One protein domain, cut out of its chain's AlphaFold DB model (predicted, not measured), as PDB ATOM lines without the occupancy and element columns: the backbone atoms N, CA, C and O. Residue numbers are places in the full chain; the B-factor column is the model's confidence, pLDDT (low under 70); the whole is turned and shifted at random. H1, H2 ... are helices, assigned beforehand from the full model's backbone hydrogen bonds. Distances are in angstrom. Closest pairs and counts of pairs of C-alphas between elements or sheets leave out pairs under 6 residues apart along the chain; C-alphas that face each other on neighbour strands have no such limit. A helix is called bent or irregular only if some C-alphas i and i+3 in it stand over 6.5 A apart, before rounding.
ATOM      1  N   TYR A 809      48.752 -26.181  -7.238       63.81
ATOM      2  CA  TYR A 809      50.183 -26.468  -7.350       63.81
ATOM      3  C   TYR A 809      50.900 -26.340  -5.992       63.81
ATOM      4  O   TYR A 809      51.522 -27.298  -5.522       63.81
ATOM      5  N   PHE A 810      50.726 -25.216  -5.284       68.38
ATOM      6  CA  PHE A 810      51.263 -25.057  -3.927       68.38
ATOM      7  C   PHE A 810      50.703 -26.103  -2.950       68.38
ATOM      8  O   PHE A 810      51.469 -26.676  -2.175       68.38
ATOM      9  N   GLY A 811      49.404 -26.417  -3.010       68.44
ATOM     10  CA  GLY A 811      48.785 -27.445  -2.164       68.44
ATOM     11  C   GLY A 811      49.351 -28.859  -2.371       68.44
ATOM     12  O   GLY A 811      49.417 -29.637  -1.415       68.44
ATOM     13  N   LYS A 812      49.798 -29.180  -3.592       60.69
ATOM     14  CA  LYS A 812      50.432 -30.460  -3.945       60.69
ATOM     15  C   LYS A 812      51.884 -30.542  -3.463       60.69
ATOM     16  O   LYS A 812      52.279 -31.573  -2.921       60.69
ATOM     17  N   HIS A 813      52.660 -29.469  -3.631       60.81
ATOM     18  CA  HIS A 813      54.109 -29.477  -3.387       60.81
ATOM     19  C   HIS A 813      54.531 -29.039  -1.972       60.81
ATOM     20  O   HIS A 813      55.598 -29.438  -1.516       60.81
ATOM     21  N   MET A 814      53.697 -28.295  -1.234       55.56
ATOM     22  CA  MET A 814      54.013 -27.841   0.135       55.56
ATOM     23  C   MET A 814      53.611 -28.825   1.244       55.56
ATOM     24  O   MET A 814      53.752 -28.490   2.418       55.56
ATOM     25  N   ARG A 815      53.090 -30.022   0.929       65.25
ATOM     26  CA  ARG A 815      52.648 -30.994   1.946       65.25
ATOM     27  C   ARG A 815      53.855 -31.619   2.671       65.25
ATOM     28  O   ARG A 815      54.532 -32.458   2.076       65.25
ATOM     29  N   PRO A 816      54.085 -31.342   3.969       64.00
ATOM     30  CA  PRO A 816      55.133 -32.026   4.722       64.00
ATOM     31  C   PRO A 816      54.718 -33.482   4.966       64.00
ATOM     32  O   PRO A 816      53.562 -33.740   5.316       64.00
ATOM     33  N   GLN A 817      55.660 -34.427   4.855       74.75
ATOM     34  CA  GLN A 817      55.402 -35.868   5.055       74.75
ATOM     35  C   GLN A 817      54.780 -36.200   6.429       74.75
ATOM     36  O   GLN A 817      54.118 -37.222   6.583       74.75
ATOM     37  N   VAL A 818      54.950 -35.307   7.412       83.00
ATOM     38  CA  VAL A 818      54.413 -35.398   8.779       83.00
ATOM     39  C   VAL A 818      52.874 -35.421   8.829       83.00
ATOM     40  O   VAL A 818      52.303 -36.028   9.734       83.00
ATOM     41  N   PHE A 819      52.179 -34.790   7.872       87.25
ATOM     42  CA  PHE A 819      50.714 -34.657   7.904       87.25
ATOM     43  C   PHE A 819      50.020 -35.734   7.057       87.25
ATOM     44  O   PHE A 819      50.215 -35.824   5.838       87.25
ATOM     45  N   ARG A 820      49.143 -36.531   7.683       76.56
ATOM     46  CA  ARG A 820      48.406 -37.645   7.058       76.56
ATOM     47  C   ARG A 820      47.249 -37.169   6.179       76.56
ATOM     48  O   ARG A 820      46.887 -37.875   5.237       76.56
ATOM     49  N   SER A 821      46.720 -35.963   6.399       90.25
ATOM     50  CA  SER A 821      45.731 -35.348   5.499       90.25
ATOM     51  C   SER A 821      45.859 -33.826   5.359       90.25
ATOM     52  O   SER A 821      46.341 -33.133   6.254       90.25
ATOM     53  N   ILE A 822      45.324 -33.286   4.257       82.81
ATOM     54  CA  ILE A 822      45.208 -31.832   4.024       82.81
ATOM     55  C   ILE A 822      44.405 -31.153   5.151       82.81
ATOM     56  O   ILE A 822      44.723 -30.033   5.539       82.81
ATOM     57  N   ARG A 823      43.419 -31.844   5.747       81.88
ATOM     58  CA  ARG A 823      42.633 -31.325   6.882       81.88
ATOM     59  C   ARG A 823      43.459 -31.157   8.162       81.88
ATOM     60  O   ARG A 823      43.136 -30.290   8.966       81.88
ATOM     61  N   GLU A 824      44.501 -31.959   8.374       81.38
ATOM     62  CA  GLU A 824      45.420 -31.781   9.510       81.38
ATOM     63  C   GLU A 824      46.352 -30.593   9.275       81.38
ATOM     64  O   GLU A 824      46.499 -29.759  10.164       81.38
ATOM     65  N   TYR A 825      46.896 -30.461   8.060       87.69
ATOM     66  CA  TYR A 825      47.692 -29.296   7.668       87.69
ATOM     67  C   TYR A 825      46.881 -27.992   7.789       87.69
ATOM     68  O   TYR A 825      47.330 -27.048   8.428       87.69
ATOM     69  N   GLN A 826      45.638 -27.963   7.296       84.56
ATOM     70  CA  GLN A 826      44.736 -26.812   7.446       84.56
ATOM     71  C   GLN A 826      44.435 -26.480   8.916       84.56
ATOM     72  O   GLN A 826      44.456 -25.308   9.288       84.56
ATOM     73  N   LYS A 827      44.206 -27.487   9.775       85.06
ATOM     74  CA  LYS A 827      44.070 -27.280  11.228       85.06
ATOM     75  C   LYS A 827      45.339 -26.686  11.844       85.06
ATOM     76  O   LYS A 827      45.229 -25.802  12.685       85.06
ATOM     77  N   TYR A 828      46.516 -27.144  11.419       85.81
ATOM     78  CA  TYR A 828      47.799 -26.631  11.896       85.81
ATOM     79  C   TYR A 828      48.038 -25.182  11.445       85.81
ATOM     80  O   TYR A 828      48.366 -24.341  12.275       85.81
ATOM     81  N   CYS A 829      47.781 -24.848  10.176       79.62
ATOM     82  CA  CYS A 829      47.862 -23.471   9.677       79.62
ATOM     83  C   CYS A 829      46.888 -22.531  10.403       79.62
ATOM     84  O   CYS A 829      47.284 -21.433  10.785       79.62
ATOM     85  N   LEU A 830      45.648 -22.972  10.658       80.50
ATOM     86  CA  LEU A 830      44.696 -22.217  11.477       80.50
ATOM     87  C   LEU A 830      45.253 -22.000  12.892       80.50
ATOM     88  O   LEU A 830      45.378 -20.853  13.317       80.50
ATOM     89  N   PHE A 831      45.672 -23.069  13.578       86.31
ATOM     90  CA  PHE A 831      46.238 -23.004  14.930       86.31
ATOM     91  C   PHE A 831      47.459 -22.075  15.026       86.31
ATOM     92  O   PHE A 831      47.529 -21.267  15.946       86.31
ATOM     93  N   MET A 832      48.373 -22.120  14.051       79.75
ATOM     94  CA  MET A 832      49.555 -21.249  13.992       79.75
ATOM     95  C   MET A 832      49.232 -19.794  13.616       79.75
ATOM     96  O   MET A 832      49.981 -18.890  13.982       79.75
ATOM     97  N   SER A 833      48.123 -19.541  12.913       80.69
ATOM     98  CA  SER A 833      47.694 -18.177  12.570       80.69
ATOM     99  C   SER A 833      46.954 -17.458  13.706       80.69
ATOM    100  O   SER A 833      47.026 -16.233  13.775       80.69
ATOM    101  N   TYR A 834      46.314 -18.176  14.641       76.44
ATOM    102  CA  TYR A 834      45.630 -17.555  15.786       76.44
ATOM    103  C   TYR A 834      46.557 -16.677  16.658       76.44
ATOM    104  O   TYR A 834      46.191 -15.523  16.890       76.44
ATOM    105  N   PRO A 835      47.756 -17.127  17.095       82.50
ATOM    106  CA  PRO A 835      48.698 -16.279  17.828       82.50
ATOM    107  C   PRO A 835      49.161 -15.052  17.037       82.50
ATOM    108  O   PRO A 835      49.270 -13.971  17.603       82.50
ATOM    109  N   LEU A 836      49.386 -15.192  15.725       70.00
ATOM    110  CA  LEU A 836      49.790 -14.081  14.854       70.00
ATOM    111  C   LEU A 836      48.688 -13.024  14.709       70.00
ATOM    112  O   LEU A 836      48.978 -11.833  14.782       70.00
ATOM    113  N   VAL A 837      47.427 -13.443  14.564       74.88
ATOM    114  CA  VAL A 837      46.279 -12.525  14.526       74.88
ATOM    115  C   VAL A 837      46.086 -11.833  15.877       74.88
ATOM    116  O   VAL A 837      45.864 -10.625  15.902       74.88
ATOM    117  N   LEU A 838      46.223 -12.553  16.997       73.06
ATOM    118  CA  LEU A 838      46.148 -11.960  18.339       73.06
ATOM    119  C   LEU A 838      47.254 -10.918  18.562       73.06
ATOM    120  O   LEU A 838      46.944  -9.783  18.919       73.06
ATOM    121  N   LEU A 839      48.509 -11.261  18.254       75.81
ATOM    122  CA  LEU A 839      49.653 -10.349  18.342       75.81
ATOM    123  C   LEU A 839      49.461  -9.114  17.446       75.81
ATOM    124  O   LEU A 839      49.759  -7.995  17.851       75.81
ATOM    125  N   GLN A 840      48.921  -9.288  16.235       65.62
ATOM    126  CA  GLN A 840      48.657  -8.171  15.329       65.62
ATOM    127  C   GLN A 840      47.516  -7.266  15.828       65.62
ATOM    128  O   GLN A 840      47.621  -6.050  15.689       65.62
ATOM    129  N   MET A 841      46.462  -7.821  16.440       68.12
ATOM    130  CA  MET A 841      45.380  -7.034  17.059       68.12
ATOM    131  C   MET A 841      45.826  -6.303  18.337       68.12
ATOM    132  O   MET A 841      45.295  -5.239  18.653       68.12
ATOM    133  N   GLU A 842      46.804  -6.849  19.060       74.62
ATOM    134  CA  GLU A 842      47.443  -6.184  20.197       74.62
ATOM    135  C   GLU A 842      48.343  -5.027  19.730       74.62
ATOM    136  O   GLU A 842      48.216  -3.906  20.227       74.62
ATOM    137  N   LEU A 843      49.166  -5.253  18.698       66.25
ATOM    138  CA  LEU A 843      50.069  -4.247  18.124       66.25
ATOM    139  C   LEU A 843      49.353  -3.077  17.421       66.25
ATOM    140  O   LEU A 843      49.907  -1.979  17.384       66.25
ATOM    141  N   THR A 844      48.146  -3.264  16.870       74.69
ATOM    142  CA  THR A 844      47.365  -2.153  16.281       74.69
ATOM    143  C   THR A 844      46.531  -1.375  17.299       74.69
ATOM    144  O   THR A 844      46.047  -0.288  16.982       74.69
ATOM    145  N   GLY A 845      46.330  -1.904  18.513       52.62
ATOM    146  CA  GLY A 845      45.502  -1.281  19.552       52.62
ATOM    147  C   GLY A 845      43.994  -1.226  19.241       52.62
ATOM    148  O   GLY A 845      43.229  -0.611  19.994       52.62
ATOM    149  N   GLU A 846      43.527  -1.857  18.158       51.75
ATOM    150  CA  GLU A 846      42.137  -1.750  17.698       51.75
ATOM    151  C   GLU A 846      41.164  -2.645  18.489       51.75
ATOM    152  O   GLU A 846      40.716  -3.703  18.052       51.75
ATOM    153  N   ARG A 847      40.761  -2.141  19.663       56.47
ATOM    154  CA  ARG A 847      39.543  -2.522  20.408       56.47
ATOM    155  C   ARG A 847      39.320  -4.031  20.604       56.47
ATOM    156  O   ARG A 847      38.312  -4.599  20.170       56.47
ATOM    157  N   LEU A 848      40.127  -4.592  21.506       57.97
ATOM    158  CA  LEU A 848      39.865  -5.823  22.279       57.97
ATOM    159  C   LEU A 848      38.397  -5.958  22.770       57.97
ATOM    160  O   LEU A 848      37.877  -7.061  22.942       57.97
ATOM    161  N   THR A 849      37.705  -4.829  22.964       51.28
ATOM    162  CA  THR A 849      36.278  -4.708  23.300       51.28
ATOM    163  C   THR A 849      35.342  -5.476  22.360       51.28
ATOM    164  O   THR A 849      34.387  -6.082  22.838       51.28
ATOM    165  N   ILE A 850      35.595  -5.469  21.043       61.72
ATOM    166  CA  ILE A 850      34.717  -6.145  20.068       61.72
ATOM    167  C   ILE A 850      34.852  -7.664  20.208       61.72
ATOM    168  O   ILE A 850      33.852  -8.377  20.211       61.72
ATOM    169  N   PHE A 851      36.076  -8.159  20.409       53.91
ATOM    170  CA  PHE A 851      36.331  -9.585  20.599       53.91
ATOM    171  C   PHE A 851      35.691 -10.104  21.898       53.91
ATOM    172  O   PHE A 851      35.014 -11.129  21.886       53.91
ATOM    173  N   ARG A 852      35.797  -9.349  23.005       60.28
ATOM    174  CA  ARG A 852      35.105  -9.685  24.266       60.28
ATOM    175  C   ARG A 852      33.578  -9.742  24.103       60.28
ATOM    176  O   ARG A 852      32.958 -10.669  24.616       60.28
ATOM    177  N   ALA A 853      32.992  -8.808  23.348       55.62
ATOM    178  CA  ALA A 853      31.549  -8.753  23.100       55.62
ATOM    179  C   ALA A 853      31.018  -9.866  22.171       55.62
ATOM    180  O   ALA A 853      29.838 -10.197  22.241       55.62
ATOM    181  N   LEU A 854      31.859 -10.445  21.305       61.81
ATOM    182  CA  LEU A 854      31.464 -11.540  20.407       61.81
ATOM    183  C   LEU A 854      31.515 -12.929  21.063       61.81
ATOM    184  O   LEU A 854      30.842 -13.839  20.584       61.81
ATOM    185  N   PHE A 855      32.294 -13.098  22.137       69.38
ATOM    186  CA  PHE A 855      32.553 -14.406  22.755       69.38
ATOM    187  C   PHE A 855      32.047 -14.561  24.202       69.38
ATOM    188  O   PHE A 855      32.223 -15.636  24.766       69.38
ATOM    189  N   ASN A 856      31.407 -13.540  24.797       47.12
ATOM    190  CA  ASN A 856      30.876 -13.562  26.176       47.12
ATOM    191  C   ASN A 856      31.877 -14.116  27.214       47.12
ATOM    192  O   ASN A 856      31.549 -14.965  28.044       47.12
TER     193      ASN A 856
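What this domain is: This is residues 809 to 856 of the 866 residues of an uncharacterized protein of Fasciola hepatica (UniProt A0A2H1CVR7). One long helix, H2, makes the longest axis, with short H1 hung from its first end by a loop and H3 turned back at its other end; no helix touches another and there is no core. The 48 printed residues hold H1, H2, H3 in that order and no named strand: all helix. The whole is extended, radius of gyration of the C-alphas 15.4 A, and spans 40 by 22 by 17 A.

Where its parts are: H2, residues 822 to 844, runs 32.2 A from C-alpha 822 at (45.208, -31.832, 4.024) to C-alpha 844 at (47.365, -2.153, 16.281). It is neither bent nor irregular, but only just: C-alphas 832 and 835 are 6.3 A apart. H1 is residues 809 to 813, 6.3 A; H3 is residues 848 to 855, 11.3 A.

How they stand to each other: H2 and H3 are close but not clearly touching; their closest C-alphas, Met 841 and Leu 848, are 7.7 A apart. They run opposite ways at a steep tilt of 39 degrees. H1 is only just apart from H2, closest 8.4 A, and apart from H3. Every O i to N i+4 pair is within hydrogen-bond range in H1 and H3, and 17 of 19 in H2.

The domain as a whole: The farthest C-alphas, Gln 817 and Thr 849, are 40.9 A apart. The printed part has no cut and no long link. Its mean pLDDT is 70.8; residues 809 to 816, 840 to 841, 843 and 845 to 856 are under 70.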